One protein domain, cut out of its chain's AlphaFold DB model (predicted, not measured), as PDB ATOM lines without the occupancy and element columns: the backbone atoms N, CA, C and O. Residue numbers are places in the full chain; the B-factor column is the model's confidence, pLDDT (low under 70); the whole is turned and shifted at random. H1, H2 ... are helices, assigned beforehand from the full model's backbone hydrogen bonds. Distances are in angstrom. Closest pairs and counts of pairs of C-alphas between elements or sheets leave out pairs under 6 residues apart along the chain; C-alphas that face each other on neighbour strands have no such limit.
ATOM      1  N   ILE A   2      50.653  27.550   7.058       66.19
ATOM      2  CA  ILE A   2      51.902  27.957   6.380       66.19
ATOM      3  C   ILE A   2      52.027  27.344   4.974       66.19
ATOM      4  O   ILE A   2      52.257  28.079   4.031       66.19
ATOM      5  N   LEU A   3      51.770  26.041   4.806       75.25
ATOM      6  CA  LEU A   3      51.956  25.364   3.515       75.25
ATOM      7  C   LEU A   3      51.076  25.920   2.381       75.25
ATOM      8  O   LEU A   3      51.598  26.253   1.329       75.25
ATOM      9  N   ALA A   4      49.760  26.053   2.589       73.50
ATOM     10  CA  ALA A   4      48.849  26.559   1.552       73.50
ATOM     11  C   ALA A   4      49.138  28.026   1.207       73.50
ATOM     12  O   ALA A   4      49.090  28.405   0.041       73.50
ATOM     13  N   LYS A   5      49.498  28.831   2.214       75.38
ATOM     14  CA  LYS A   5      49.911  30.221   2.021       75.38
ATOM     15  C   LYS A   5      51.222  30.310   1.229       75.38
ATOM     16  O   LYS A   5      51.268  31.038   0.244       75.38
ATOM     17  N   THR A   6      52.246  29.530   1.585       81.69
ATOM     18  CA  THR A   6      53.522  29.476   0.851       81.69
ATOM     19  C   THR A   6      53.326  29.014  -0.590       81.69
ATOM     20  O   THR A   6      53.784  29.690  -1.502       81.69
ATOM     21  N   LEU A   7      52.571  27.933  -0.807       79.44
ATOM     22  CA  LEU A   7      52.313  27.408  -2.149       79.44
ATOM     23  C   LEU A   7      51.513  28.398  -3.000       79.44
ATOM     24  O   LEU A   7      51.793  28.572  -4.180       79.44
ATOM     25  N   SER A   8      50.536  29.086  -2.392       72.50
ATOM     26  CA  SER A   8      49.821  30.158  -3.084       72.50
ATOM     27  C   SER A   8      50.792  31.259  -3.499       72.50
ATOM     28  O   SER A   8      50.791  31.625  -4.667       72.50
ATOM     29  N   LYS A   9      51.686  31.701  -2.600       76.31
ATOM     30  CA  LYS A   9      52.704  32.724  -2.869       76.31
ATOM     31  C   LYS A   9      53.596  32.366  -4.063       76.31
ATOM     32  O   LYS A   9      53.819  33.227  -4.903       76.31
ATOM     33  N   GLU A  10      54.049  31.120  -4.151       80.19
ATOM     34  CA  GLU A  10      54.896  30.633  -5.249       80.19
ATOM     35  C   GLU A  10      54.152  30.612  -6.596       80.19
ATOM     36  O   GLU A  10      54.667  31.100  -7.595       80.19
ATOM     37  N   VAL A  11      52.905  30.127  -6.625       73.12
ATOM     38  CA  VAL A  11      52.097  30.024  -7.861       73.12
ATOM     39  C   VAL A  11      51.646  31.397  -8.393       73.12
ATOM     40  O   VAL A  11      51.308  31.553  -9.568       73.12
ATOM     41  N   LEU A  12      51.657  32.428  -7.549       70.88
ATOM     42  CA  LEU A  12      51.256  33.790  -7.917       70.88
ATOM     43  C   LEU A  12      52.321  34.574  -8.673       70.88
ATOM     44  O   LEU A  12      51.948  35.483  -9.417       70.88
ATOM     45  N   GLU A  13      53.601  34.232  -8.501       65.31
ATOM     46  CA  GLU A  13      54.691  34.838  -9.277       65.31
ATOM     47  C   GLU A  13      54.529  34.557 -10.783       65.31
ATOM     48  O   GLU A  13      55.071  35.290 -11.608       65.31
ATOM     49  N   GLU A  14      53.716  33.556 -11.146       60.16
ATOM     50  CA  GLU A  14      53.551  33.073 -12.516       60.16
ATOM     51  C   GLU A  14      52.196  33.455 -13.167       60.16
ATOM     52  O   GLU A  14      52.172  33.705 -14.372       60.16
ATOM     53  N   TYR A  15      51.079  33.573 -12.417       60.78
ATOM     54  CA  TYR A  15      49.728  33.677 -13.029       60.78
ATOM     55  C   TYR A  15      48.738  34.734 -12.474       60.78
ATOM     56  O   TYR A  15      47.658  34.876 -13.052       60.78
ATOM     57  N   GLY A  16      49.048  35.534 -11.435       62.75
ATOM     58  CA  GLY A  16      48.202  36.708 -11.121       62.75
ATOM     59  C   GLY A  16      48.204  37.247  -9.685       62.75
ATOM     60  O   GLY A  16      47.640  36.652  -8.776       62.75
ATOM     61  N   GLU A  17      48.714  38.465  -9.501       72.31
ATOM     62  CA  GLU A  17      49.022  39.083  -8.196       72.31
ATOM     63  C   GLU A  17      47.801  39.601  -7.385       72.31
ATOM     64  O   GLU A  17      47.854  39.727  -6.159       72.31
ATOM     65  N   GLN A  18      46.680  39.919  -8.047       80.69
ATOM     66  CA  GLN A  18      45.587  40.705  -7.446       80.69
ATOM     67  C   GLN A  18      44.746  39.938  -6.411       80.69
ATOM     68  O   GLN A  18      44.354  40.506  -5.386       80.69
ATOM     69  N   LEU A  19      44.451  38.657  -6.660       81.38
ATOM     70  CA  LEU A  19      43.619  37.847  -5.761       81.38
ATOM     71  C   LEU A  19      44.313  37.617  -4.417       81.38
ATOM     72  O   LEU A  19      43.682  37.736  -3.369       81.38
ATOM     73  N   TYR A  20      45.623  37.389  -4.441       85.75
ATOM     74  CA  TYR A  20      46.406  37.200  -3.225       85.75
ATOM     75  C   TYR A  20      46.559  38.468  -2.397       85.75
ATOM     76  O   TYR A  20      46.346  38.445  -1.187       85.75
ATOM     77  N   LYS A  21      46.861  39.603  -3.041       88.19
ATOM     78  CA  LYS A  21      46.893  40.903  -2.352       88.19
ATOM     79  C   LYS A  21      45.569  41.182  -1.643       88.19
ATOM     80  O   LYS A  21      45.552  41.643  -0.504       88.19
ATOM     81  N   THR A  22      44.463  40.846  -2.304       89.12
ATOM     82  CA  THR A  22      43.119  40.986  -1.737       89.12
ATOM     83  C   THR A  22      42.901  40.037  -0.555       89.12
ATOM     84  O   THR A  22      42.354  40.460   0.463       89.12
ATOM     85  N   SER A  23      43.351  38.780  -0.639       89.62
ATOM     86  CA  SER A  23      43.228  37.824   0.470       89.62
ATOM     87  C   SER A  23      44.096  38.179   1.680       89.62
ATOM     88  O   SER A  23      43.654  37.972   2.808       89.62
ATOM     89  N   GLU A  24      45.289  38.744   1.472       90.94
ATOM     90  CA  GLU A  24      46.146  39.234   2.562       90.94
ATOM     91  C   GLU A  24      45.482  40.420   3.268       90.94
ATOM     92  O   GLU A  24      45.286  40.378   4.477       90.94
ATOM     93  N   ALA A  25      45.020  41.420   2.509       92.94
ATOM     94  CA  ALA A  25      44.322  42.573   3.076       92.94
ATOM     95  C   ALA A  25      43.051  42.170   3.845       92.94
ATOM     96  O   ALA A  25      42.753  42.727   4.903       92.94
ATOM     97  N   ALA A  26      42.303  41.185   3.335       91.94
ATOM     98  CA  ALA A  26      41.159  40.626   4.044       91.94
ATOM     99  C   ALA A  26      41.592  39.921   5.340       91.94
ATOM    100  O   ALA A  26      40.988  40.160   6.383       91.94
ATOM    101  N   THR A  27      42.639  39.095   5.292       93.44
ATOM    102  CA  THR A  27      43.169  38.394   6.472       93.44
ATOM    103  C   THR A  27      43.574  39.389   7.556       93.44
ATOM    104  O   THR A  27      43.071  39.294   8.673       93.44
ATOM    105  N   ASP A  28      44.369  40.404   7.208       94.56
ATOM    106  CA  ASP A  28      44.816  41.442   8.142       94.56
ATOM    107  C   ASP A  28      43.631  42.171   8.786       94.56
ATOM    108  O   ASP A  28      43.592  42.374  10.001       94.56
ATOM    109  N   PHE A  29      42.618  42.526   7.990       96.38
ATOM    110  CA  PHE A  29      41.407  43.165   8.497       96.38
ATOM    111  C   PHE A  29      40.644  42.272   9.485       96.38
ATOM    112  O   PHE A  29      40.200  42.749  10.534       96.38
ATOM    113  N   PHE A  30      40.472  40.983   9.173       96.25
ATOM    114  CA  PHE A  30      39.742  40.054  10.037       96.25
ATOM    115  C   PHE A  30      40.500  39.725  11.325       96.25
ATOM    116  O   PHE A  30      39.879  39.624  12.388       96.25
ATOM    117  N   GLU A  31      41.823  39.626  11.258       95.12
ATOM    118  CA  GLU A  31      42.669  39.429  12.430       95.12
ATOM    119  C   GLU A  31      42.628  40.655  13.347       95.12
ATOM    120  O   GLU A  31      42.362  40.519  14.541       95.12
ATOM    121  N   GLN A  32      42.784  41.860  12.792       95.81
ATOM    122  CA  GLN A  32      42.779  43.099  13.574       95.81
ATOM    123  C   GLN A  32      41.409  43.404  14.189       95.81
ATOM    124  O   GLN A  32      41.324  43.810  15.346       95.81
ATOM    125  N   LYS A  33      40.324  43.229  13.423       96.75
ATOM    126  CA  LYS A  33      38.982  43.653  13.844       96.75
ATOM    127  C   LYS A  33      38.225  42.593  14.635       96.75
ATOM    128  O   LYS A  33      37.428  42.941  15.502       96.75
ATOM    129  N   TYR A  34      38.432  41.317  14.317       95.50
ATOM    130  CA  TYR A  34      37.629  40.220  14.862       95.50
ATOM    131  C   TYR A  34      38.456  39.125  15.538       95.50
ATOM    132  O   TYR A  34      37.859  38.158  16.007       95.50
ATOM    133  N   GLN A  35      39.790  39.245  15.584       93.69
ATOM    134  CA  GLN A  35      40.690  38.214  16.121       93.69
ATOM    135  C   GLN A  35      40.463  36.839  15.470       93.69
ATOM    136  O   GLN A  35      40.548  35.796  16.120       93.69
ATOM    137  N   LYS A  36      40.129  36.838  14.173       93.31
ATOM    138  CA  LYS A  36      39.904  35.620  13.391       93.31
ATOM    139  C   LYS A  36      41.032  35.418  12.395       93.31
ATOM    140  O   LYS A  36      41.210  36.236  11.501       93.31
ATOM    141  N   TYR A  37      41.721  34.293  12.531       91.38
ATOM    142  CA  TYR A  37      42.740  33.852  11.586       91.38
ATOM    143  C   TYR A  37      42.107  33.244  10.335       91.38
ATOM    144  O   TYR A  37      41.027  32.646  10.390       91.38
ATOM    145  N   ALA A  38      42.812  33.356   9.213       89.69
ATOM    146  CA  ALA A  38      42.412  32.709   7.975       89.69
ATOM    147  C   ALA A  38      42.467  31.180   8.105       89.69
ATOM    148  O   ALA A  38      43.474  30.593   8.507       89.69
ATOM    149  N   ASN A  39      41.386  30.510   7.718       90.88
ATOM    150  CA  ASN A  39      41.404  29.065   7.558       90.88
ATOM    151  C   ASN A  39      42.184  28.675   6.281       90.88
ATOM    152  O   ASN A  39      42.370  29.503   5.382       90.88
ATOM    153  N   PRO A  40      42.683  27.428   6.174       87.56
ATOM    154  CA  PRO A  40      43.385  26.963   4.976       87.56
ATOM    155  C   PRO A  40      42.584  27.152   3.682       87.56
ATOM    156  O   PRO A  40      43.172  27.400   2.631       87.56
ATOM    157  N   GLU A  41      41.258  27.068   3.764       89.25
ATOM    158  CA  GLU A  41      40.336  27.189   2.640       89.25
ATOM    159  C   GLU A  41      40.455  28.538   1.920       89.25
ATOM    160  O   GLU A  41      40.327  28.563   0.697       89.25
ATOM    161  N   LEU A  42      40.764  29.631   2.632       90.12
ATOM    162  CA  LEU A  42      40.984  30.939   2.006       90.12
ATOM    163  C   LEU A  42      42.116  30.879   0.970       90.12
ATOM    164  O   LEU A  42      41.930  31.261  -0.183       90.12
ATOM    165  N   TYR A  43      43.280  30.359   1.365       89.06
ATOM    166  CA  TYR A  43      44.449  30.290   0.482       89.06
ATOM    167  C   TYR A  43      44.329  29.173  -0.557       89.06
ATOM    168  O   TYR A  43      44.852  29.312  -1.659       89.06
ATOM    169  N   VAL A  44      43.600  28.093  -0.254       89.25
ATOM    170  CA  VAL A  44      43.258  27.067  -1.253       89.25
ATOM    171  C   VAL A  44      42.370  27.653  -2.353       89.25
ATOM    172  O   VAL A  44      42.594  27.362  -3.523       89.25
ATOM    173  N   ALA A  45      41.403  28.510  -2.013       88.06
ATOM    174  CA  ALA A  45      40.570  29.178  -3.009       88.06
ATOM    175  C   ALA A  45      41.388  30.119  -3.907       88.06
ATOM    176  O   ALA A  45      41.199  30.109  -5.123       88.06
ATOM    177  N   VAL A  46      42.327  30.881  -3.327       88.56
ATOM    178  CA  VAL A  46      43.262  31.721  -4.096       88.56
ATOM    179  C   VAL A  46      44.097  30.859  -5.038       88.56
ATOM    180  O   VAL A  46      44.110  31.120  -6.233       88.56
ATOM    181  N   LEU A  47      44.719  29.792  -4.531       88.62
ATOM    182  CA  LEU A  47      45.533  28.872  -5.325       88.62
ATOM    183  C   LEU A  47      44.752  28.273  -6.504       88.62
ATOM    184  O   LEU A  47      45.211  28.329  -7.640       88.62
ATOM    185  N   LEU A  48      43.567  27.712  -6.250       89.50
ATOM    186  CA  LEU A  48      42.754  27.085  -7.293       89.50
ATOM    187  C   LEU A  48      42.256  28.105  -8.324       89.50
ATOM    188  O   LEU A  48      42.258  27.810  -9.516       89.50
ATOM    189  N   GLY A  49      41.883  29.310  -7.885       88.00
ATOM    190  CA  GLY A  49      41.509  30.398  -8.787       88.00
ATOM    191  C   GLY A  49      42.668  30.837  -9.682       88.00
ATOM    192  O   GLY A  49      42.478  31.006 -10.883       88.00
ATOM    193  N   THR A  50      43.879  30.951  -9.125       86.75
ATOM    194  CA  THR A  50      45.095  31.278  -9.888       86.75
ATOM    195  C   THR A  50      45.454  30.183 -10.898       86.75
ATOM    196  O   THR A  50      45.925  30.491 -11.986       86.75
ATOM    197  N   LEU A  51      45.160  28.915 -10.591       87.25
ATOM    198  CA  LEU A  51      45.310  27.783 -11.516       87.25
ATOM    199  C   LEU A  51      44.191  27.690 -12.576       87.25
ATOM    200  O   LEU A  51      44.206  26.781 -13.403       87.25
ATOM    201  N   GLY A  52      43.221  28.611 -12.569       88.88
ATOM    202  CA  GLY A  52      42.154  28.690 -13.569       88.88
ATOM    203  C   GLY A  52      40.915  27.838 -13.276       88.88
ATOM    204  O   GLY A  52      40.026  27.755 -14.126       88.88
ATOM    205  N   PHE A  53      40.815  27.229 -12.091       91.25
ATOM    206  CA  PHE A  53      39.607  26.507 -11.694       91.25
ATOM    207  C   PHE A  53      38.455  27.469 -11.402       91.25
ATOM    208  O   PHE A  53      38.622  28.548 -10.828       91.25
ATOM    209  N   GLN A  54      37.246  27.053 -11.762       92.69
ATOM    210  CA  GLN A  54      36.037  27.825 -11.514       92.69
ATOM    211  C   GLN A  54      35.578  27.639 -10.057       92.69
ATOM    212  O   GLN A  54      35.663  26.533  -9.522       92.69
ATOM    213  N   PRO A  55      34.983  28.660  -9.408       90.06
ATOM    214  CA  PRO A  55      34.527  28.553  -8.016       90.06
ATOM    215  C   PRO A  55      33.593  27.365  -7.733       90.06
ATOM    216  O   PRO A  55      33.663  26.760  -6.667       90.06
ATOM    217  N   LYS A  56      32.755  26.978  -8.704       94.88
ATOM    218  CA  LYS A  56      31.850  25.817  -8.596       94.88
ATOM    219  C   LYS A  56      32.574  24.461  -8.537       94.88
ATOM    220  O   LYS A  56      31.972  23.466  -8.151       94.88
ATOM    221  N   GLU A  57      33.842  24.407  -8.940       94.12
ATOM    222  CA  GLU A  57      34.649  23.181  -9.000       94.12
ATOM    223  C   GLU A  57      35.415  22.936  -7.693       94.12
ATOM    224  O   GLU A  57      35.768  21.798  -7.382       94.12
TER     225      GLU A  57
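AT A GLANCE: This is residues 2 to 57 of the 111 residues of the protein "Citrate synthase (unknown stereospecificity)" of Candidatus Kentron sp. FW (UniProt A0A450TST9). Three helices run roughly along one direction, their centres making a triangle: H1 and H3 lie side by side and run the same way, and the longer H2 runs opposite to both. H2 meets the other two near its beginning, while its later part reaches past them, and residues 35 to 39 lead back from its far end to H3. The printed part has 56 residues with three named helices, H1, H2 and H3 in chain order, and no named strand; the class is all helix. It is compact, with a radius of gyration of the C-alphas of 11.3 A, and spans 31 by 24 by 20 A.

IN THESE COORDINATES: Begin with the longest helix, H2, residues 17 to 34: find C-alpha 17 at (49.022, 39.083, -8.196), and from there the helix runs 25.7 A to C-alpha 34 at (37.629, 40.220, 14.862). Go back along the printed part to H1, residues 2 to 15, which starts at C-alpha 2 at (51.902, 27.957, 6.380) and measures 20.4 A from first to last C-alpha. Then look past H2 for H3, residues 40 to 50, which runs 15.6 A and ends at C-alpha 50 at (45.095, 31.278, -9.888).

HOW THE PARTS SIT: Start from H2 and look at its residues 19 to 23, with which alone it touches H3. The closest C-alphas of the two are those of Leu 19 and Val 46, 6.4 A apart. This is a helical hairpin at a shallow tilt of 19 degrees, opposite ways. H1 and H2, also a helical hairpin, only just touch, with 3 pairs of C-alphas within 8 A. Look there at residues 8 to 12 of H1 and residue 20 of H2, where the closest C-alphas, those of Leu 12 and Tyr 20, are 7.6 A apart. Their lines stand at a shallow tilt of 32 degrees, only just short of steep, and they run opposite ways. H1 and H3 touch with 16 pairs of C-alphas within 8 A, the closest being Ser 8 and Leu 47 at 5.0 A. They run the same way at a shallow tilt of 14 degrees. In H2 and H3 every O i to N i+4 pair is within hydrogen-bond range; in H1 8 of 10 are.

THE WHOLE: Look for the two C-alphas farthest apart at Glu 14 and Tyr 34, 32.5 A from each other. The printed part runs from residue 2 to residue 57 without a cut, and both links between the helices are tight, with 1 residue from H1 to H2 and 5 from H2 to H3. The mean pLDDT of the printed part is 85.2; in the B-factor column you will find residue 2 and residues 13 to 16 under 70.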